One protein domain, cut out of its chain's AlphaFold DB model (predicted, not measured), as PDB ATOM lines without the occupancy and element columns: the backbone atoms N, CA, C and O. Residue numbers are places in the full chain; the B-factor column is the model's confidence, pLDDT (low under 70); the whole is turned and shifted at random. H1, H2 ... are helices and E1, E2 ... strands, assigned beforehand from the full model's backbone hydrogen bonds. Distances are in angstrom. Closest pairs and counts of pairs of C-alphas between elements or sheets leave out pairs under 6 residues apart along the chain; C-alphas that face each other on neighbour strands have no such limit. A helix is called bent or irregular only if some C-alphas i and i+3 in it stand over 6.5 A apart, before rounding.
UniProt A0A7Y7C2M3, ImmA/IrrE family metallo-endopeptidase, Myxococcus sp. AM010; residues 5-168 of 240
ATOM      1  N   TRP A   5      83.346 113.882 102.589       92.94
ATOM      2  CA  TRP A   5      83.808 115.259 102.767       92.94
ATOM      3  C   TRP A   5      82.936 116.273 102.013       92.94
ATOM      4  O   TRP A   5      82.726 117.378 102.502       92.94
ATOM      5  N   LEU A   6      82.416 115.907 100.833       94.75
ATOM      6  CA  LEU A   6      81.584 116.790 100.017       94.75
ATOM      7  C   LEU A   6      80.206 116.960 100.659       94.75
ATOM      8  O   LEU A   6      79.692 118.070 100.719       94.75
ATOM      9  N   ARG A   7      79.635 115.876 101.204       93.44
ATOM     10  CA  ARG A   7      78.379 115.944 101.972       93.44
ATOM     11  C   ARG A   7      78.527 116.802 103.224       93.44
ATOM     12  O   ARG A   7      77.653 117.616 103.500       93.44
ATOM     13  N   GLU A   8      79.626 116.631 103.956       95.12
ATOM     14  CA  GLU A   8      79.934 117.455 105.127       95.12
ATOM     15  C   GLU A   8      80.062 118.933 104.741       95.12
ATOM     16  O   GLU A   8      79.482 119.785 105.408       95.12
ATOM     17  N   ALA A   9      80.747 119.240 103.636       95.81
ATOM     18  CA  ALA A   9      80.917 120.611 103.172       95.81
ATOM     19  C   ALA A   9      79.599 121.254 102.713       95.81
ATOM     20  O   ALA A   9      79.306 122.377 103.109       95.81
ATOM     21  N   VAL A  10      78.760 120.534 101.957       95.50
ATOM     22  CA  VAL A  10      77.416 121.011 101.577       95.50
ATOM     23  C   VAL A  10      76.560 121.284 102.816       95.50
ATOM     24  O   VAL A  10      75.898 122.319 102.882       95.50
ATOM     25  N   ALA A  11      76.598 120.395 103.814       94.69
ATOM     26  CA  ALA A  11      75.885 120.598 105.072       94.69
ATOM     27  C   ALA A  11      76.425 121.811 105.846       94.69
ATOM     28  O   ALA A  11      75.642 122.601 106.372       94.69
ATOM     29  N   ALA A  12      77.748 121.996 105.870       93.94
ATOM     30  CA  ALA A  12      78.394 123.129 106.521       93.94
ATOM     31  C   ALA A  12      77.985 124.474 105.899       93.94
ATOM     32  O   ALA A  12      77.885 125.459 106.625       93.94
ATOM     33  N   CYS A  13      77.685 124.525 104.595       92.81
ATOM     34  CA  CYS A  13      77.173 125.737 103.951       92.81
ATOM     35  C   CYS A  13      75.820 126.207 104.520       92.81
ATOM     36  O   CYS A  13      75.466 127.369 104.328       92.81
ATOM     37  N   GLY A  14      75.027 125.320 105.139       92.44
ATOM     38  CA  GLY A  14      73.689 125.650 105.651       92.44
ATOM     39  C   GLY A  14      72.699 126.110 104.573       92.44
ATOM     40  O   GLY A  14      71.683 126.731 104.882       92.44
ATOM     41  N   LEU A  15      73.001 125.846 103.299       92.12
ATOM     42  CA  LEU A  15      72.185 126.276 102.173       92.12
ATOM     43  C   LEU A  15      70.984 125.342 102.002       92.12
ATOM     44  O   LEU A  15      71.144 124.122 102.094       92.12
ATOM     45  N   PRO A  16      69.792 125.874 101.681       90.06
ATOM     46  CA  PRO A  16      68.665 125.024 101.332       90.06
ATOM     47  C   PRO A  16      68.957 124.252 100.031       90.06
ATOM     48  O   PRO A  16      69.781 124.696  99.219       90.06
ATOM     49  N   PRO A  17      68.275 123.121  99.781       88.69
ATOM     50  CA  PRO A  17      68.294 122.484  98.469       88.69
ATOM     51  C   PRO A  17      67.829 123.460  97.371       88.69
ATOM     52  O   PRO A  17      66.937 124.276  97.623       88.69
ATOM     53  N   PRO A  18      68.401 123.404  96.152       91.06
ATOM     54  CA  PRO A  18      67.972 124.272  95.062       91.06
ATOM     55  C   PRO A  18      66.530 123.959  94.648       91.06
ATOM     56  O   PRO A  18      66.192 122.815  94.351       91.06
ATOM     57  N   THR A  19      65.683 124.987  94.585       89.38
ATOM     58  CA  THR A  19      64.278 124.861  94.153       89.38
ATOM     59  C   THR A  19      64.087 125.093  92.654       89.38
ATOM     60  O   THR A  19      63.054 124.743  92.093       89.38
ATOM     61  N   SER A  20      65.065 125.714  91.992       93.88
ATOM     62  CA  SER A  20      65.048 126.039  90.565       93.88
ATOM     63  C   SER A  20      66.472 126.149  90.026       93.88
ATOM     64  O   SER A  20      67.397 126.446  90.783       93.88
ATOM     65  N   PHE A  21      66.634 125.973  88.710       96.19
ATOM     66  CA  PHE A  21      67.894 126.270  88.021       96.19
ATOM     67  C   PHE A  21      67.664 127.203  86.821       96.19
ATOM     68  O   PHE A  21      66.625 127.043  86.171       96.19
ATOM     69  N   PRO A  22      68.612 128.108  86.501       96.62
ATOM     70  CA  PRO A  22      69.875 128.360  87.213       96.62
ATOM     71  C   PRO A  22      69.678 128.810  88.664       96.62
ATOM     72  O   PRO A  22      68.719 129.512  88.983       96.62
ATOM     73  N   ARG A  23      70.542 128.338  89.567       95.19
ATOM     74  CA  ARG A  23      70.405 128.625  90.998       95.19
ATOM     75  C   ARG A  23      70.836 130.063  91.285       95.19
ATOM     76  O   ARG A  23      71.941 130.461  90.918       95.19
ATOM     77  N   ASP A  24      70.008 130.812  92.009       94.00
ATOM     78  CA  ASP A  24      70.388 132.116  92.565       94.00
ATOM     79  C   ASP A  24      71.138 131.928  93.892       94.00
ATOM     80  O   ASP A  24      70.595 132.064  94.992       94.00
ATOM     81  N   LEU A  25      72.416 131.557  93.778       93.25
ATOM     82  CA  LEU A  25      73.257 131.319  94.946       93.25
ATOM     83  C   LEU A  25      73.528 132.608  95.734       93.25
ATOM     84  O   LEU A  25      73.705 132.542  96.946       93.25
ATOM     85  N   ALA A  26      73.524 133.775  95.083       91.81
ATOM     86  CA  ALA A  26      73.712 135.055  95.765       91.81
ATOM     87  C   ALA A  26      72.590 135.307  96.772       91.81
ATOM     88  O   ALA A  26      72.861 135.677  97.914       91.81
ATOM     89  N   ARG A  27      71.341 135.034  96.387       92.06
ATOM     90  CA  ARG A  27      70.196 135.123  97.293       92.06
ATOM     91  C   ARG A  27      70.241 134.070  98.396       92.06
ATOM     92  O   ARG A  27      70.003 134.408  99.554       92.06
ATOM     93  N   ASP A  28      70.525 132.814  98.056       93.06
ATOM     94  CA  ASP A  28      70.518 131.717  99.032       93.06
ATOM     95  C   ASP A  28      71.636 131.885 100.074       93.06
ATOM     96  O   ASP A  28      71.374 131.872 101.278       93.06
ATOM     97  N   ALA A  29      72.873 132.118  99.624       90.19
ATOM     98  CA  ALA A  29      74.012 132.355 100.509       90.19
ATOM     99  C   ALA A  29      73.912 133.710 101.220       90.19
ATOM    100  O   ALA A  29      74.277 133.806 102.388       90.19
ATOM    101  N   GLY A  30      73.331 134.729 100.583       88.50
ATOM    102  CA  GLY A  30      73.052 136.017 101.217       88.50
ATOM    103  C   GLY A  30      72.037 135.926 102.357       88.50
ATOM    104  O   GLY A  30      72.008 136.809 103.203       88.50
ATOM    105  N   ARG A  31      71.230 134.860 102.424       89.06
ATOM    106  CA  ARG A  31      70.370 134.561 103.578       89.06
ATOM    107  C   ARG A  31      71.100 133.689 104.594       89.06
ATOM    108  O   ARG A  31      71.242 134.092 105.747       89.06
ATOM    109  N   ALA A  32      71.581 132.525 104.157       90.50
ATOM    110  CA  ALA A  32      72.143 131.500 105.036       90.50
ATOM    111  C   ALA A  32      73.464 131.917 105.703       90.50
ATOM    112  O   ALA A  32      73.703 131.579 106.857       90.50
ATOM    113  N   LEU A  33      74.306 132.675 104.996       91.25
ATOM    114  CA  LEU A  33      75.652 133.051 105.437       91.25
ATOM    115  C   LEU A  33      75.775 134.545 105.767       91.25
ATOM    116  O   LEU A  33      76.882 135.019 105.998       91.25
ATOM    117  N   SER A  34      74.664 135.287 105.839       89.38
ATOM    118  CA  SER A  34      74.650 136.748 106.061       89.38
ATOM    119  C   SER A  34      75.444 137.229 107.278       89.38
ATOM    120  O   SER A  34      75.951 138.344 107.279       89.38
ATOM    121  N   GLN A  35      75.542 136.400 108.318       89.12
ATOM    122  CA  GLN A  35      76.242 136.742 109.560       89.12
ATOM    123  C   GLN A  35      77.759 136.565 109.466       89.12
ATOM    124  O   GLN A  35      78.488 137.100 110.291       89.12
ATOM    125  N   VAL A  36      78.240 135.790 108.491       92.62
ATOM    126  CA  VAL A  36      79.648 135.382 108.396       92.62
ATOM    127  C   VAL A  36      80.262 135.666 107.031       92.62
ATOM    128  O   VAL A  36      81.472 135.563 106.888       92.62
ATOM    129  N   VAL A  37      79.474 136.042 106.023       94.00
ATOM    130  CA  VAL A  37      79.944 136.323 104.668       94.00
ATOM    131  C   VAL A  37      79.379 137.643 104.160       94.00
ATOM    132  O   VAL A  37      78.167 137.842 104.106       94.00
ATOM    133  N   THR A  38      80.273 138.497 103.671       93.88
ATOM    134  CA  THR A  38      79.946 139.699 102.905       93.88
ATOM    135  C   THR A  38      80.225 139.445 101.429       93.88
ATOM    136  O   THR A  38      81.351 139.137 101.043       93.88
ATOM    137  N   MET A  39      79.214 139.607 100.576       93.56
ATOM    138  CA  MET A  39      79.398 139.553  99.124       93.56
ATOM    139  C   MET A  39      79.702 140.948  98.588       93.56
ATOM    140  O   MET A  39      78.942 141.886  98.823       93.56
ATOM    141  N   VAL A  40      80.797 141.083  97.845       93.69
ATOM    142  CA  VAL A  40      81.263 142.355  97.293       93.69
ATOM    143  C   VAL A  40      81.319 142.251  95.774       93.69
ATOM    144  O   VAL A  40      81.954 141.363  95.212       93.69
ATOM    145  N   VAL A  41      80.663 143.181  95.090       93.62
ATOM    146  CA  VAL A  41      80.701 143.270  93.628       93.62
ATOM    147  C   VAL A  41      81.484 144.516  93.247       93.62
ATOM    148  O   VAL A  41      81.151 145.613  93.693       93.62
ATOM    149  N   LEU A  42      82.531 144.351  92.440       92.38
ATOM    150  CA  LEU A  42      83.359 145.452  91.950       92.38
ATOM    151  C   LEU A  42      83.361 145.460  90.423       92.38
ATOM    152  O   LEU A  42      83.360 144.410  89.793       92.38
ATOM    153  N   LYS A  43      83.410 146.649  89.823       91.06
ATOM    154  CA  LYS A  43      83.578 146.797  88.375       91.06
ATOM    155  C   LYS A  43      85.064 146.765  88.030       91.06
ATOM    156  O   LYS A  43      85.790 147.677  88.413       91.06
ATOM    157  N   GLY A  44      85.507 145.760  87.276       85.38
ATOM    158  CA  GLY A  44      86.910 145.622  86.876       85.38
ATOM    159  C   GLY A  44      87.771 145.153  88.041       85.38
ATOM    160  O   GLY A  44      88.618 145.898  88.538       85.38
ATOM    161  N   LEU A  45      87.524 143.925  88.495       87.38
ATOM    162  CA  LEU A  45      88.141 143.371  89.692       87.38
ATOM    163  C   LEU A  45      89.660 143.235  89.506       87.38
ATOM    164  O   LEU A  45      90.154 142.600  88.570       87.38
ATOM    165  N   THR A  46      90.406 143.864  90.415       88.12
ATOM    166  CA  THR A  46      91.870 143.808  90.470       88.12
ATOM    167  C   THR A  46      92.351 143.685  91.909       88.12
ATOM    168  O   THR A  46      91.650 144.080  92.841       88.12
ATOM    169  N   SER A  47      93.581 143.208  92.093       86.19
ATOM    170  CA  SER A  47      94.258 143.150  93.402       86.19
ATOM    171  C   SER A  47      94.303 144.524  94.063       86.19
ATOM    172  O   SER A  47      93.969 144.646  95.235       86.19
ATOM    173  N   ALA A  48      94.596 145.572  93.289       87.00
ATOM    174  CA  ALA A  48      94.582 146.957  93.751       87.00
ATOM    175  C   ALA A  48      93.188 147.421  94.214       87.00
ATOM    176  O   ALA A  48      93.071 148.118  95.225       87.00
ATOM    177  N   ALA A  49      92.119 147.027  93.511       89.69
ATOM    178  CA  ALA A  49      90.748 147.354  93.907       89.69
ATOM    179  C   ALA A  49      90.326 146.622  95.194       89.69
ATOM    180  O   ALA A  49      89.723 147.243  96.071       89.69
ATOM    181  N   VAL A  50      90.687 145.341  95.338       89.38
ATOM    182  CA  VAL A  50      90.465 144.572  96.577       89.38
ATOM    183  C   VAL A  50      91.251 145.190  97.731       89.38
ATOM    184  O   VAL A  50      90.669 145.492  98.768       89.38
ATOM    185  N   ALA A  51      92.539 145.474  97.527       89.06
ATOM    186  CA  ALA A  51      93.398 146.132  98.504       89.06
ATOM    187  C   ALA A  51      92.808 147.469  98.978       89.06
ATOM    188  O   ALA A  51      92.672 147.706 100.175       89.06
ATOM    189  N   SER A  52      92.373 148.311  98.037       89.62
ATOM    190  CA  SER A  52      91.742 149.601  98.338       89.62
ATOM    191  C   SER A  52      90.433 149.444  99.113       89.62
ATOM    192  O   SER A  52      90.101 150.266  99.968       89.62
ATOM    193  N   TRP A  53      89.653 148.400  98.824       91.62
ATOM    194  CA  TRP A  53      88.435 148.094  99.566       91.62
ATOM    195  C   TRP A  53      88.752 147.662 101.004       91.62
ATOM    196  O   TRP A  53      88.179 148.228 101.934       91.62
ATOM    197  N   LEU A  54      89.710 146.752 101.202       90.50
ATOM    198  CA  LEU A  54      90.125 146.276 102.529       90.50
ATOM    199  C   LEU A  54      90.709 147.405 103.386       90.50
ATOM    200  O   LEU A  54      90.324 147.555 104.545       90.50
ATOM    201  N   THR A  55      91.546 148.266 102.798       90.19
ATOM    202  CA  THR A  55      92.086 149.453 103.477       90.19
ATOM    203  C   THR A  55      90.974 150.400 103.931       90.19
ATOM    204  O   THR A  55      91.002 150.871 105.067       90.19
ATOM    205  N   ARG A  56      89.948 150.649 103.100       89.88
ATOM    206  CA  ARG A  56      88.785 151.466 103.508       89.88
ATOM    207  C   ARG A  56      88.011 150.843 104.667       89.88
ATOM    208  O   ARG A  56      87.519 151.573 105.523       89.88
ATOM    209  N   MET A  57      87.947 149.517 104.715       87.38
ATOM    210  CA  MET A  57      87.328 148.765 105.809       87.38
ATOM    211  C   MET A  57      88.244 148.589 107.029       87.38
ATOM    212  O   MET A  57      87.827 147.965 108.001       87.38
ATOM    213  N   ARG A  58      89.461 149.160 107.009       86.94
ATOM    214  CA  ARG A  58      90.479 149.060 108.072       86.94
ATOM    215  C   ARG A  58      90.847 147.616 108.419       86.94
ATOM    216  O   ARG A  58      91.024 147.267 109.582       86.94
ATOM    217  N   ILE A  59      90.929 146.778 107.393       83.88
ATOM    218  CA  ILE A  59      91.369 145.392 107.510       83.88
ATOM    219  C   ILE A  59      92.827 145.350 107.075       83.88
ATOM    220  O   ILE A  59      93.121 145.686 105.929       83.88
ATOM    221  N   ASP A  60      93.728 144.954 107.976       80.62
ATOM    222  CA  ASP A  60      95.128 144.684 107.631       80.62
ATOM    223  C   ASP A  60      95.179 143.576 106.583       80.62
ATOM    224  O   ASP A  60      94.387 142.654 106.642       80.62
ATOM    225  N   HIS A  61      96.040 143.632 105.575       80.69
ATOM    226  CA  HIS A  61      96.034 142.606 104.529       80.69
ATOM    227  C   HIS A  61      97.360 142.575 103.780       80.69
ATOM    228  O   HIS A  61      98.094 143.559 103.754       80.69
ATOM    229  N   SER A  62      97.658 141.435 103.160       76.56
ATOM    230  CA  SER A  62      98.853 141.238 102.334       76.56
ATOM    231  C   SER A  62      98.535 141.217 100.835       76.56
ATOM    232  O   SER A  62      99.331 140.696 100.053       76.56
ATOM    233  N   VAL A  63      97.364 141.722 100.416       76.56
ATOM    234  CA  VAL A  63      96.992 141.741  98.994       76.56
ATOM    235  C   VAL A  63      97.959 142.671  98.255       76.56
ATOM    236  O   VAL A  63      98.071 143.842  98.632       76.56
ATOM    237  N   PRO A  64      98.649 142.200  97.199       72.69
ATOM    238  CA  PRO A  64      99.582 143.039  96.459       72.69
ATOM    239  C   PRO A  64      98.892 144.278  95.880       72.69
ATOM    240  O   PRO A  64      97.861 144.173  95.218       72.69
ATOM    241  N   ALA A  65      99.498 145.451  96.063       72.25
ATOM    242  CA  ALA A  65      98.993 146.693  95.476       72.25
ATOM    243  C   ALA A  65      99.179 146.748  93.948       72.25
ATOM    244  O   ALA A  65      98.505 147.524  93.273       72.25
ATOM    245  N   THR A  66     100.069 145.919  93.387       73.19
ATOM    246  CA  THR A  66     100.292 145.819  91.940       73.19
ATOM    247  C   THR A  66      99.030 145.297  91.253       73.19
ATOM    248  O   THR A  66      98.641 144.163  91.546       73.19
ATOM    249  N   PRO A  67      98.392 146.060  90.343       76.75
ATOM    250  CA  PRO A  67      97.145 145.649  89.708       76.75
ATOM    251  C   PRO A  67      97.310 144.378  88.864       76.75
ATOM    252  O   PRO A  67      97.975 144.376  87.833       76.75
ATOM    253  N   ARG A  68      96.637 143.307  89.278       77.94
ATOM    254  CA  ARG A  68      96.434 142.065  88.524       77.94
ATOM    255  C   ARG A  68      94.937 141.806  88.450       77.94
ATOM    256  O   ARG A  68      94.253 141.953  89.462       77.94
ATOM    257  N   ARG A  69      94.424 141.462  87.267       79.75
ATOM    258  CA  ARG A  69      93.009 141.111  87.071       79.75
ATOM    259  C   ARG A  69      92.752 139.657  87.462       79.75
ATOM    260  O   ARG A  69      93.596 138.803  87.216       79.75
ATOM    261  N   PHE A  70      91.571 139.391  88.007       80.38
ATOM    262  CA  PHE A  70      91.081 138.056  88.361       80.38
ATOM    263  C   PHE A  70      89.547 138.025  88.290       80.38
ATOM    264  O   PHE A  70      88.918 139.075  88.144       80.38
ATOM    265  N   ARG A  71      88.942 136.833  88.307       79.44
ATOM    266  CA  ARG A  71      87.475 136.661  88.244       79.44
ATOM    267  C   ARG A  71      86.837 136.806  89.622       79.44
ATOM    268  O   ARG A  71      85.814 137.474  89.770       79.44
ATOM    269  N   GLY A  72      87.493 136.228  90.624       86.81
ATOM    270  CA  GLY A  72      87.035 136.201  92.005       86.81
ATOM    271  C   GLY A  72      88.168 136.345  93.008       86.81
ATOM    272  O   GLY A  72      89.352 136.223  92.673       86.81
ATOM    273  N   CYS A  73      87.793 136.695  94.233       89.19
ATOM    274  CA  CYS A  73      88.700 136.690  95.368       89.19
ATOM    275  C   CYS A  73      87.924 136.404  96.653       89.19
ATOM    276  O   CYS A  73      86.893 137.029  96.908       89.19
ATOM    277  N   MET A  74      88.448 135.510  97.483       92.62
ATOM    278  CA  MET A  74      87.973 135.279  98.841       92.62
ATOM    279  C   MET A  74      89.006 135.833  99.812       92.62
ATOM    280  O   MET A  74      90.188 135.490  99.759       92.62
ATOM    281  N   VAL A  75      88.541 136.689 100.718       90.94
ATOM    282  CA  VAL A  75      89.311 137.149 101.871       90.94
ATOM    283  C   VAL A  75      88.611 136.671 103.128       90.94
ATOM    284  O   VAL A  75      87.439 136.980 103.323       90.94
ATOM    285  N   ALA A  76      89.305 135.946 103.999       91.31
ATOM    286  CA  ALA A  76      88.733 135.482 105.255       91.31
ATOM    287  C   ALA A  76      89.560 135.919 106.462       91.31
ATOM    288  O   ALA A  76      90.789 135.865 106.455       91.31
ATOM    289  N   ASN A  77      88.865 136.361 107.510       88.31
ATOM    290  CA  ASN A  77      89.455 136.837 108.753       88.31
ATOM    291  C   ASN A  77      88.491 136.643 109.926       88.31
ATOM    292  O   ASN A  77      87.309 136.940 109.798       88.31
ATOM    293  N   LYS A  78      88.983 136.183 111.082       88.06
ATOM    294  CA  LYS A  78      88.203 136.055 112.334       88.06
ATOM    295  C   LYS A  78      86.800 135.447 112.153       88.06
ATOM    296  O   LYS A  78      85.793 136.024 112.552       88.06
ATOM    297  N   GLY A  79      86.715 134.327 111.434       89.25
ATOM    298  CA  GLY A  79      85.440 133.654 111.135       89.25
ATOM    299  C   GLY A  79      84.551 134.316 110.071       89.25
ATOM    300  O   GLY A  79      83.555 133.715 109.692       89.25
ATOM    301  N   HIS A  80      84.927 135.484 109.548       91.81
ATOM    302  CA  HIS A  80      84.190 136.205 108.512       91.81
ATOM    303  C   HIS A  80      84.866 136.062 107.147       91.81
ATOM    304  O   HIS A  80      86.093 136.015 107.064       91.81
ATOM    305  N   GLY A  81      84.071 135.999 106.084       93.00
ATOM    306  CA  GLY A  81      84.502 135.925 104.694       93.00
ATOM    307  C   GLY A  81      84.017 137.127 103.893       93.00
ATOM    308  O   GLY A  81      82.939 137.667 104.129       93.00
ATOM    309  N   MET A  82      84.810 137.545 102.920       94.50
ATOM    310  CA  MET A  82      84.498 138.595 101.961       94.50
ATOM    311  C   MET A  82      84.731 138.022 100.576       94.50
ATOM    312  O   MET A  82      85.858 137.665 100.238       94.50
ATOM    313  N   LEU A  83      83.655 137.886  99.807       94.81
ATOM    314  CA  LEU A  83      83.672 137.215  98.510       94.81
ATOM    315  C   LEU A  83      83.493 138.263  97.420       94.81
ATOM    316  O   LEU A  83      82.415 138.846  97.280       94.81
ATOM    317  N   PHE A  84      84.559 138.518  96.675       94.06
ATOM    318  CA  PHE A  84      84.615 139.509  95.614       94.06
ATOM    319  C   PHE A  84      84.332 138.858  94.262       94.06
ATOM    320  O   PHE A  84      84.889 137.807  93.950       94.06
ATOM    321  N   ARG A  85      83.517 139.514  93.432       93.12
ATOM    322  CA  ARG A  85      83.297 139.143  92.023       93.12
ATOM    323  C   ARG A  85      83.306 140.366  91.109       93.12
ATOM    324  O   ARG A  85      82.940 141.462  91.548       93.12
ATOM    325  N   ASP A  86      83.718 140.182  89.854       92.31
ATOM    326  CA  ASP A  86      83.689 141.249  88.845       92.31
ATOM    327  C   ASP A  86      82.298 141.380  88.207       92.31
ATOM    328  O   ASP A  86      81.763 140.422  87.656       92.31
ATOM    329  N   SER A  87      81.725 142.585  88.218       93.06
ATOM    330  CA  SER A  87      80.457 142.863  87.534       93.06
ATOM    331  C   SER A  87      80.557 142.852  86.005       93.06
ATOM    332  O   SER A  87      79.527 142.890  85.340       93.06
ATOM    333  N   ASN A  88      81.767 142.897  85.438       92.31
ATOM    334  CA  ASN A  88      81.978 142.830  83.988       92.31
ATOM    335  C   ASN A  88      81.924 141.397  83.442       92.31
ATOM    336  O   ASN A  88      81.874 141.228  82.225       92.31
ATOM    337  N   ASP A  89      82.001 140.388  84.311       90.06
ATOM    338  CA  ASP A  89      81.904 138.991  83.897       90.06
ATOM    339  C   ASP A  89      80.444 138.636  83.565       90.06
ATOM    340  O   ASP A  89      79.505 139.268  84.062       90.06
ATOM    341  N   SER A  90      80.242 137.629  82.708       92.69
ATOM    342  CA  SER A  90      78.898 137.157  82.352       92.69
ATOM    343  C   SER A  90      78.137 136.662  83.589       92.69
ATOM    344  O   SER A  90      78.745 136.316  84.602       92.69
ATOM    345  N   GLU A  91      76.805 136.591  83.536       94.38
ATOM    346  CA  GLU A  91      76.027 136.077  84.676       94.38
ATOM    347  C   GLU A  91      76.410 134.637  85.048       94.38
ATOM    348  O   GLU A  91      76.451 134.295  86.230       94.38
ATOM    349  N   ASP A  92      76.736 133.807  84.055       94.50
ATOM    350  CA  ASP A  92      77.190 132.431  84.264       94.50
ATOM    351  C   ASP A  92      78.558 132.388  84.955       94.50
ATOM    352  O   ASP A  92      78.741 131.631  85.912       94.50
ATOM    353  N   ASP A  93      79.492 133.246  84.530       92.94
ATOM    354  CA  ASP A  93      80.801 133.399  85.174       92.94
ATOM    355  C   ASP A  93      80.654 133.894  86.614       92.94
ATOM    356  O   ASP A  93      81.204 133.288  87.529       92.94
ATOM    357  N   GLN A  94      79.851 134.934  86.849       94.19
ATOM    358  CA  GLN A  94      79.606 135.453  88.196       94.19
ATOM    359  C   GLN A  94      78.960 134.407  89.111       94.19
ATOM    360  O   GLN A  94      79.302 134.331  90.296       94.19
ATOM    361  N   ARG A  95      78.038 133.591  88.582       95.50
ATOM    362  CA  ARG A  95      77.388 132.504  89.325       95.50
ATOM    363  C   ARG A  95      78.401 131.446  89.745       95.50
ATOM    364  O   ARG A  95      78.415 131.058  90.915       95.50
ATOM    365  N   PHE A  96      79.255 131.008  88.819       95.69
ATOM    366  CA  PHE A  96      80.296 130.028  89.117       95.69
ATOM    367  C   PHE A  96      81.349 130.587  90.073       95.69
ATOM    368  O   PHE A  96      81.639 129.949  91.082       95.69
ATOM    369  N   THR A  97      81.855 131.795  89.820       94.44
ATOM    370  CA  THR A  97      82.817 132.467  90.698       94.44
ATOM    371  C   THR A  97      82.278 132.578  92.117       94.44
ATOM    372  O   THR A  97      82.964 132.182  93.050       94.44
ATOM    373  N   LEU A  98      81.032 133.020  92.318       95.62
ATOM    374  CA  LEU A  98      80.468 133.078  93.668       95.62
ATOM    375  C   LEU A  98      80.455 131.701  94.347       95.62
ATOM    376  O   LEU A  98      80.811 131.599  95.519       95.62
ATOM    377  N   ALA A  99      80.036 130.653  93.636       96.94
ATOM    378  CA  ALA A  99      80.006 129.302  94.189       96.94
ATOM    379  C   ALA A  99      81.406 128.793  94.554       96.94
ATOM    380  O   ALA A  99      81.576 128.149  95.590       96.94
ATOM    381  N   HIS A 100      82.400 129.117  93.733       96.19
ATOM    382  CA  HIS A 100      83.802 128.801  93.962       96.19
ATOM    383  C   HIS A 100      84.357 129.547  95.190       96.19
ATOM    384  O   HIS A 100      84.884 128.913  96.104       96.19
ATOM    385  N   GLU A 101      84.124 130.857  95.313       95.31
ATOM    386  CA  GLU A 101      84.579 131.633  96.477       95.31
ATOM    387  C   GLU A 101      83.878 131.212  97.782       95.31
ATOM    388  O   GLU A 101      84.513 131.119  98.835       95.31
ATOM    389  N   VAL A 102      82.574 130.890  97.733       96.12
ATOM    390  CA  VAL A 102      81.861 130.278  98.872       96.12
ATOM    391  C   VAL A 102      82.525 128.957  99.255       96.12
ATOM    392  O   VAL A 102      82.698 128.674 100.441       96.12
ATOM    393  N   SER A 103      82.923 128.159  98.267       95.88
ATOM    394  CA  SER A 103      83.554 126.865  98.508       95.88
ATOM    395  C   SER A 103      84.908 127.010  99.194       95.88
ATOM    396  O   SER A 103      85.154 126.302 100.170       95.88
ATOM    397  N   HIS A 104      85.739 127.967  98.772       94.19
ATOM    398  CA  HIS A 104      86.974 128.302  99.482       94.19
ATOM    399  C   HIS A 104      86.711 128.756 100.913       94.19
ATOM    400  O   HIS A 104      87.333 128.246 101.841       94.19
ATOM    401  N   PHE A 105      85.757 129.664 101.130       94.50
ATOM    402  CA  PHE A 105      85.425 130.106 102.483       94.50
ATOM    403  C   PHE A 105      85.017 128.934 103.390       94.50
ATOM    404  O   PHE A 105      85.485 128.819 104.525       94.50
ATOM    405  N   VAL A 106      84.175 128.032 102.889       94.88
ATOM    406  CA  VAL A 106      83.687 126.879 103.654       94.88
ATOM    407  C   VAL A 106      84.816 125.887 103.942       94.88
ATOM    408  O   VAL A 106      85.011 125.500 105.096       94.88
ATOM    409  N   LEU A 107      85.564 125.491 102.911       93.56
ATOM    410  CA  LEU A 107      86.569 124.431 102.991       93.56
ATOM    411  C   LEU A 107      87.855 124.870 103.692       93.56
ATOM    412  O   LEU A 107      88.402 124.087 104.472       93.56
ATOM    413  N   ASP A 108      88.306 126.097 103.438       90.69
ATOM    414  CA  ASP A 108      89.632 126.569 103.848       90.69
ATOM    415  C   ASP A 108      89.583 127.403 105.136       90.69
ATOM    416  O   ASP A 108      90.571 127.467 105.870       90.69
ATOM    417  N   HIS A 109      88.424 127.982 105.474       91.19
ATOM    418  CA  HIS A 109      88.287 128.837 106.658       91.19
ATOM    419  C   HIS A 109      87.267 128.319 107.668       91.19
ATOM    420  O   HIS A 109      87.613 128.046 108.818       91.19
ATOM    421  N   MET A 110      86.010 128.145 107.267       93.12
ATOM    422  CA  MET A 110      84.922 127.861 108.205       93.12
ATOM    423  C   MET A 110      85.028 126.462 108.825       93.12
ATOM    424  O   MET A 110      85.057 126.328 110.051       93.12
ATOM    425  N   MET A 111      85.116 125.412 108.003       93.12
ATOM    426  CA  MET A 111      85.193 124.034 108.499       93.12
ATOM    427  C   MET A 111      86.473 123.768 109.307       93.12
ATOM    428  O   MET A 111      86.365 123.167 110.379       93.12
ATOM    429  N   PRO A 112      87.676 124.201 108.876       91.44
ATOM    430  CA  PRO A 112      88.889 124.018 109.669       91.44
ATOM    431  C   PRO A 112      88.799 124.655 111.060       91.44
ATOM    432  O   PRO A 112      89.142 124.012 112.055       91.44
ATOM    433  N   ARG A 113      88.250 125.874 111.157       92.06
ATOM    434  CA  ARG A 113      88.022 126.548 112.444       92.06
ATOM    435  C   ARG A 113      87.030 125.784 113.318       92.06
ATOM    436  O   ARG A 113      87.306 125.556 114.494       92.06
ATOM    437  N   ALA A 114      85.911 125.337 112.747       91.94
ATOM    438  CA  ALA A 114      84.918 124.548 113.472       91.94
ATOM    439  C   ALA A 114      85.505 123.234 114.019       91.94
ATOM    440  O   ALA A 114      85.231 122.867 115.162       91.94
ATOM    441  N   ARG A 115      86.361 122.550 113.243       91.56
ATOM    442  CA  ARG A 115      87.046 121.327 113.691       91.56
ATOM    443  C   ARG A 115      87.948 121.579 114.897       91.56
ATOM    444  O   ARG A 115      87.894 120.808 115.852       91.56
ATOM    445  N   VAL A 116      88.731 122.657 114.889       91.06
ATOM    446  CA  VAL A 116      89.618 122.990 116.015       91.06
ATOM    447  C   VAL A 116      88.847 123.416 117.254       91.06
ATOM    448  O   VAL A 116      89.151 122.927 118.337       91.06
ATOM    449  N   LEU A 117      87.793 124.219 117.113       92.50
ATOM    450  CA  LEU A 117      86.940 124.570 118.252       92.50
ATOM    451  C   LEU A 117      86.248 123.339 118.853       92.50
ATOM    452  O   LEU A 117      86.149 123.223 120.071       92.50
ATOM    453  N   LYS A 118      85.829 122.383 118.016       93.19
ATOM    454  CA  LYS A 118      85.265 121.109 118.478       93.19
ATOM    455  C   LYS A 118      86.299 120.234 119.198       93.19
ATOM    456  O   LYS A 118      85.941 119.544 120.146       93.19
ATOM    457  N   LYS A 119      87.554 120.237 118.740       93.31
ATOM    458  CA  LYS A 119      88.630 119.367 119.246       93.31
ATOM    459  C   LYS A 119      89.304 119.908 120.509       93.31
ATOM    460  O   LYS A 119      89.581 119.131 121.414       93.31
ATOM    461  N   TYR A 120      89.555 121.213 120.572       91.88
ATOM    462  CA  TYR A 120      90.328 121.851 121.647       91.88
ATOM    463  C   TYR A 120      89.508 122.815 122.514       91.88
ATOM    464  O   TYR A 120      90.013 123.322 123.513       91.88
ATOM    465  N   GLY A 121      88.240 123.050 122.167       93.00
ATOM    466  CA  GLY A 121      87.311 123.859 122.949       93.00
ATOM    467  C   GLY A 121      87.247 125.334 122.541       93.00
ATOM    468  O   GLY A 121      88.030 125.844 121.740       93.00
ATOM    469  N   ALA A 122      86.273 126.041 123.120       92.12
ATOM    470  CA  ALA A 122      85.940 127.421 122.756       92.12
ATOM    471  C   ALA A 122      87.033 128.450 123.110       92.12
ATOM    472  O   ALA A 122      87.122 129.495 122.468       92.12
ATOM    473  N   SER A 123      87.899 128.160 124.087       90.50
ATOM    474  CA  SER A 123      89.013 129.040 124.480       90.50
ATOM    475  C   SER A 123      90.038 129.255 123.358       90.50
ATOM    476  O   SER A 123      90.752 130.263 123.357       90.50
ATOM    477  N   PHE A 124      90.076 128.348 122.376       92.06
ATOM    478  CA  PHE A 124      90.934 128.441 121.199       92.06
ATOM    479  C   PHE A 124      90.501 129.562 120.239       92.06
ATOM    480  O   PHE A 124      91.299 130.029 119.431       92.06
ATOM    481  N   MET A 125      89.258 130.050 120.339       91.75
ATOM    482  CA  MET A 125      88.731 131.102 119.463       91.75
ATOM    483  C   MET A 125      89.565 132.385 119.530       91.75
ATOM    484  O   MET A 125      89.893 132.956 118.494       91.75
ATOM    485  N   ALA A 126      90.007 132.785 120.727       91.69
ATOM    486  CA  ALA A 126      90.855 133.967 120.903       91.69
ATOM    487  C   ALA A 126      92.203 133.855 120.162       91.69
ATOM    488  O   ALA A 126      92.754 134.869 119.740       91.69
ATOM    489  N   VAL A 127      92.716 132.634 119.976       91.75
ATOM    490  CA  VAL A 127      93.919 132.365 119.174       91.75
ATOM    491  C   VAL A 127      93.600 132.454 117.687       91.75
ATOM    492  O   VAL A 127      94.298 133.144 116.947       91.75
ATOM    493  N   LEU A 128      92.525 131.789 117.252       89.69
ATOM    494  CA  LEU A 128      92.094 131.786 115.850       89.69
ATOM    495  C   LEU A 128      91.738 133.188 115.340       89.69
ATOM    496  O   LEU A 128      91.830 133.444 114.141       89.69
ATOM    497  N   ASP A 129      91.329 134.082 116.238       89.88
ATOM    498  CA  ASP A 129      90.983 135.471 115.931       89.88
ATOM    499  C   ASP A 129      92.136 136.451 116.175       89.88
ATOM    500  O   ASP A 129      91.935 137.668 116.106       89.88
ATOM    501  N   ALA A 130      93.335 135.931 116.456       87.81
ATOM    502  CA  ALA A 130      94.542 136.701 116.750       87.81
ATOM    503  C   ALA A 130      94.348 137.748 117.869       87.81
ATOM    504  O   ALA A 130      95.002 138.788 117.886       87.81
ATOM    505  N   MET A 131      93.445 137.480 118.817       89.50
ATOM    506  CA  MET A 131      93.203 138.326 119.994       89.50
ATOM    507  C   MET A 131      94.249 138.088 121.091       89.50
ATOM    508  O   MET A 131      94.416 138.916 121.982       89.50
ATOM    509  N   ARG A 132      94.956 136.955 121.024       92.25
ATOM    510  CA  ARG A 132      96.151 136.652 121.814       92.25
ATOM    511  C   ARG A 132      97.091 135.730 121.029       92.25
ATOM    512  O   ARG A 132      96.614 134.990 120.164       92.25
ATOM    513  N   PRO A 133      98.395 135.703 121.347       90.38
ATOM    514  CA  PRO A 133      99.294 134.705 120.784       90.38
ATOM    515  C   PRO A 133      98.920 133.278 121.245       90.38
ATOM    516  O   PRO A 133      98.422 133.094 122.367       90.38
ATOM    517  N   PRO A 134      99.164 132.256 120.403       92.25
ATOM    518  CA  PRO A 134      99.034 130.856 120.795       92.25
ATOM    519  C   PRO A 134     100.129 130.454 121.792       92.25
ATOM    520  O   PRO A 134     101.295 130.828 121.640       92.25
ATOM    521  N   THR A 135      99.775 129.619 122.768       93.50
ATOM    522  CA  THR A 135     100.756 128.875 123.578       93.50
ATOM    523  C   THR A 135     101.484 127.828 122.725       93.50
ATOM    524  O   THR A 135     101.032 127.497 121.633       93.50
ATOM    525  N   LEU A 136     102.584 127.246 123.216       93.00
ATOM    526  CA  LEU A 136     103.328 126.215 122.474       93.00
ATOM    527  C   LEU A 136     102.454 125.001 122.098       93.00
ATOM    528  O   LEU A 136     102.531 124.502 120.978       93.00
ATOM    529  N   ALA A 137     101.584 124.556 123.010       90.88
ATOM    530  CA  ALA A 137     100.651 123.463 122.742       90.88
ATOM    531  C   ALA A 137      99.644 123.830 121.637       90.88
ATOM    532  O   ALA A 137      99.349 123.021 120.760       90.88
ATOM    533  N   GLU A 138      99.157 125.072 121.641       92.94
ATOM    534  CA  GLU A 138      98.232 125.571 120.624       92.94
ATOM    535  C   GLU A 138      98.928 125.789 119.274       92.94
ATOM    536  O   GLU A 138      98.331 125.519 118.237       92.94
ATOM    537  N   GLN A 139     100.199 126.203 119.264       91.19
ATOM    538  CA  GLN A 139     101.015 126.290 118.046       91.19
ATOM    539  C   GLN A 139     101.181 124.917 117.390       91.19
ATOM    540  O   GLN A 139     100.980 124.785 116.184       91.19
ATOM    541  N   LEU A 140     101.491 123.888 118.185       89.00
ATOM    542  CA  LEU A 140     101.574 122.511 117.698       89.00
ATOM    543  C   LEU A 140     100.225 122.029 117.150       89.00
ATOM    544  O   LEU A 140     100.180 121.455 116.065       89.00
ATOM    545  N   ALA A 141      99.126 122.307 117.854       87.75
ATOM    546  CA  ALA A 141      97.782 121.979 117.387       87.75
ATOM    547  C   ALA A 141      97.449 122.646 116.040       87.75
ATOM    548  O   ALA A 141      96.968 121.978 115.127       87.75
ATOM    549  N   LEU A 142      97.757 123.936 115.878       87.44
ATOM    550  CA  LEU A 142      97.541 124.672 114.629       87.44
ATOM    551  C   LEU A 142      98.359 124.106 113.464       87.44
ATOM    552  O   LEU A 142      97.835 123.990 112.356       87.44
ATOM    553  N   ALA A 143      99.613 123.724 113.715       86.12
ATOM    554  CA  ALA A 143     100.471 123.106 112.710       86.12
ATOM    555  C   ALA A 143      99.947 121.724 112.284       86.12
ATOM    556  O   ALA A 143      99.862 121.437 111.091       86.12
ATOM    557  N   LEU A 144      99.545 120.887 113.248       85.06
ATOM    558  CA  LEU A 144      99.013 119.545 112.987       85.06
ATOM    559  C   LEU A 144      97.680 119.581 112.231       85.06
ATOM    560  O   LEU A 144      97.460 118.772 111.332       85.06
ATOM    561  N   ASP A 145      96.802 120.525 112.574       84.06
ATOM    562  CA  ASP A 145      95.499 120.694 111.924       84.06
ATOM    563  C   ASP A 145      95.563 121.620 110.683       84.06
ATOM    564  O   ASP A 145      94.525 121.907 110.082       84.06
ATOM    565  N   GLN A 146      96.773 122.040 110.273       79.69
ATOM    566  CA  GLN A 146      97.069 122.871 109.092       79.69
ATOM    567  C   GLN A 146      96.213 124.143 109.008       79.69
ATOM    568  O   GLN A 146      95.703 124.505 107.946       79.69
ATOM    569  N   LEU A 147      96.035 124.822 110.141       79.31
ATOM    570  CA  LEU A 147      95.207 126.018 110.229       79.31
ATOM    571  C   LEU A 147      96.015 127.298 109.996       79.31
ATOM    572  O   LEU A 147      96.901 127.604 110.800       79.31
ATOM    573  N   PRO A 148      95.673 128.111 108.979       70.31
ATOM    574  CA  PRO A 148      96.251 129.438 108.847       70.31
ATOM    575  C   PRO A 148      95.749 130.337 109.985       70.31
ATOM    576  O   PRO A 148      94.538 130.451 110.198       70.31
ATOM    577  N   ILE A 149      96.664 131.007 110.692       69.50
ATOM    578  CA  ILE A 149      96.318 132.122 111.582       69.50
ATOM    579  C   ILE A 149      96.346 133.416 110.771       69.50
ATOM    580  O   ILE A 149      97.260 133.641 109.980       69.50
ATOM    581  N   GLY A 150      95.379 134.293 111.028       71.56
ATOM    582  CA  GLY A 150      95.304 135.600 110.393       71.56
ATOM    583  C   GLY A 150      94.509 135.559 109.095       71.56
ATOM    584  O   GLY A 150      93.529 134.823 108.973       71.56
ATOM    585  N   ILE A 151      94.896 136.418 108.158       76.56
ATOM    586  CA  ILE A 151      94.071 136.745 106.998       76.56
ATOM    587  C   ILE A 151      94.430 135.846 105.835       76.56
ATOM    588  O   ILE A 151      95.585 135.754 105.428       76.56
ATOM    589  N   GLN A 152      93.409 135.189 105.305       82.12
ATOM    590  CA  GLN A 152      93.531 134.298 104.167       82.12
ATOM    591  C   GLN A 152      93.046 135.033 102.928       82.12
ATOM    592  O   GLN A 152      91.959 135.603 102.945       82.12
ATOM    593  N   VAL A 153      93.846 135.018 101.866       79.44
ATOM    594  CA  VAL A 153      93.484 135.587 100.566       79.44
ATOM    595  C   VAL A 153      93.621 134.492  99.517       79.44
ATOM    596  O   VAL A 153      94.694 133.905  99.370       79.44
ATOM    597  N   LYS A 154      92.542 134.230  98.784       82.12
ATOM    598  CA  LYS A 154      92.510 133.356  97.610       82.12
ATOM    599  C   LYS A 154      92.136 134.194  96.398       82.12
ATOM    600  O   LYS A 154      91.176 134.955  96.456       82.12
ATOM    601  N   LEU A 155      92.928 134.097  95.334       77.81
ATOM    602  CA  LEU A 155      92.712 134.824  94.084       77.81
ATOM    603  C   LEU A 155      92.393 133.812  92.986       77.81
ATOM    604  O   LEU A 155      93.192 132.908  92.754       77.81
ATOM    605  N   MET A 156      91.274 134.000  92.290       78.12
ATOM    606  CA  MET A 156      90.874 133.156  91.165       78.12
ATOM    607  C   MET A 156      91.285 133.822  89.847       78.12
ATOM    608  O   MET A 156      90.616 134.739  89.362       78.12
ATOM    609  N   ASP A 157      92.398 133.383  89.263       68.75
ATOM    610  CA  ASP A 157      92.975 133.992  88.061       68.75
ATOM    611  C   ASP A 157      92.014 134.066  86.856       68.75
ATOM    612  O   ASP A 157      91.111 133.248  86.671       68.75
ATOM    613  N   ARG A 158      92.248 135.065  85.993       62.81
ATOM    614  CA  ARG A 158      91.734 135.084  84.615       62.81
ATOM    615  C   ARG A 158      92.764 134.396  83.720       62.81
ATOM    616  O   ARG A 158      93.924 134.795  83.726       62.81
ATOM    617  N   ASP A 159      92.366 133.374  82.978       52.81
ATOM    618  CA  ASP A 159      93.214 132.679  82.006       52.81
ATOM    619  C   ASP A 159      93.556 133.579  80.793       52.81
ATOM    620  O   ASP A 159      92.791 134.479  80.446       52.81
ATOM    621  N   ALA A 160      94.761 133.468  80.210       36.50
ATOM    622  CA  ALA A 160      95.067 132.449  79.194       36.50
ATOM    623  C   ALA A 160      96.211 131.449  79.513       36.50
ATOM    624  O   ALA A 160      96.270 130.404  78.870       36.50
ATOM    625  N   GLU A 161      97.068 131.672  80.519       44.28
ATOM    626  CA  GLU A 161      98.224 130.779  80.782       44.28
ATOM    627  C   GLU A 161      98.278 130.161  82.190       44.28
ATOM    628  O   GLU A 161      99.124 129.305  82.423       44.28
ATOM    629  N   GLY A 162      97.381 130.549  83.110       47.19
ATOM    630  CA  GLY A 162      96.993 129.824  84.339       47.19
ATOM    631  C   GLY A 162      98.017 128.892  85.017       47.19
ATOM    632  O   GLY A 162      97.658 127.769  85.373       47.19
ATOM    633  N   ILE A 163      99.281 129.303  85.190       38.53
ATOM    634  CA  ILE A 163     100.316 128.422  85.752       38.53
ATOM    635  C   ILE A 163     100.047 128.216  87.247       38.53
ATOM    636  O   ILE A 163     100.371 129.064  88.078       38.53
ATOM    637  N   ILE A 164      99.489 127.054  87.589       36.91
ATOM    638  CA  ILE A 164      99.336 126.593  88.971       36.91
ATOM    639  C   ILE A 164     100.728 126.267  89.530       36.91
ATOM    640  O   ILE A 164     101.364 125.287  89.137       36.91
ATOM    641  N   GLN A 165     101.208 127.079  90.470       34.78
ATOM    642  CA  GLN A 165     102.403 126.771  91.251       34.78
ATOM    643  C   GLN A 165     102.022 125.803  92.388       34.78
ATOM    644  O   GLN A 165     101.402 126.204  93.368       34.78
ATOM    645  N   SER A 166     102.440 124.536  92.263       42.66
ATOM    646  CA  SER A 166     102.366 123.430  93.249       42.66
ATOM    647  C   SER A 166     101.090 122.560  93.290       42.66
ATOM    648  O   SER A 166      99.962 123.013  93.110       42.66
ATOM    649  N   GLY A 167     101.280 121.259  93.556       39.38
ATOM    650  CA  GLY A 167     100.211 120.251  93.565       39.38
ATOM    651  C   GLY A 167      99.203 120.368  94.719       39.38
ATOM    652  O   GLY A 167      98.074 119.900  94.581       39.38
ATOM    653  N   SER A 168      99.559 121.016  95.836       50.91
ATOM    654  CA  SER A 168      98.619 121.293  96.935       50.91
ATOM    655  C   SER A 168      97.606 122.378  96.562       50.91
ATOM    656  O   SER A 168      96.430 122.244  96.901       50.91
TER     657      SER A 168
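AT A GLANCE: This is residues 5 to 168 of the 240 residues of the protein "ImmA/IrrE family metallo-endopeptidase" of Myxococcus sp. AM010 (UniProt A0A7Y7C2M3). A four-stranded, twisted sheet has the long bent helix H4 packed along one face and the short helix H3 over the other, while H1 and H2 pack on the first arm of H4. The second arm of H4, nearly in line with the first, runs on past the sheet to H5 and H6, which make a small helical head there; residues 160 to 168 stick out as a free tail. The printed part has 164 residues, with six named helices and four named strands in the order H1 H2 E1 H3 E2 E3 H4 H5 H6 E4. The sheet is mixed, in the order E1 E3 E2 E4, and the class is mixed, helices and strands. The whole is compact, with a radius of gyration of the C-alphas of 16.6 A and spans of 47 by 41 by 34 A.

IN THESE COORDINATES: The strands are E1, residues 37 to 42, 16.0 A; E3, residues 80 to 86, 20.3 A; E2, residues 70 to 77, 20.5 A; and E4, residues 152 to 157, 16.1 A, ending at C-alpha 157 (92.975, 133.992, 88.061). By its hydrogen bonds H4, residues 91 to 120, was assigned as one helix, but it is bent: C-alphas 108 and 111 are 6.9 A apart. Its arms are H4a, residues 91 to 108, 25.4 A, from C-alpha 91 (76.027, 136.077, 84.676), and H4b, residues 111 to 120, 14.3 A. H1 is residues 5 to 12, from C-alpha 5 (83.808, 115.259, 102.767); H2 residues 25 to 32; H3 residues 47 to 56; H5 residues 122 to 128; H6 residues 136 to 144. H5 is neither bent nor irregular, but only just: C-alphas 123 and 126 are 6.4 A apart.

HOW THE PARTS SIT: E1 and E3 are parallel, with N 38 and O 81 2.8 A apart. The hairpin E2 and E3 is antiparallel, with N 82 and O 75 at 2.7 A, as are E2 and E4, with N 154 and O 74 at 2.8 A. H4a is on the sheet over E3 and E2 at a height of 8.3 A; its closest C-alphas to E2 are Glu 101 and Met 74, 5.5 A. H3 is on the opposite face, at a height of 9.6 A. H2 touches H4a, closest at Leu 25 and Arg 95, 7.1 A. H1 only just touches H4a, with 3 pairs of C-alphas within 8 A, closest at Ala 9 and Leu 107, 6.8 A. H4b touches H5 at a steep tilt of 51 degrees, opposite ways, closest at Leu 117 and Phe 124, 6.3 A. H6 is near H4b. Every O i to N i+4 pair is within hydrogen-bond range in H1, H2, H3, H4a, H4b and H6; H5 has 1 of 3, and 3 of 4 O i to N i+3 pairs.

THE WHOLE: The C-alphas farthest apart, of Ser 20 and Leu 136, are 49.8 A apart. The printed part has no cut; the links H1 to H2 and H3 to E2 are long. Residue 149 and residues 157 to 168 have pLDDT under 70.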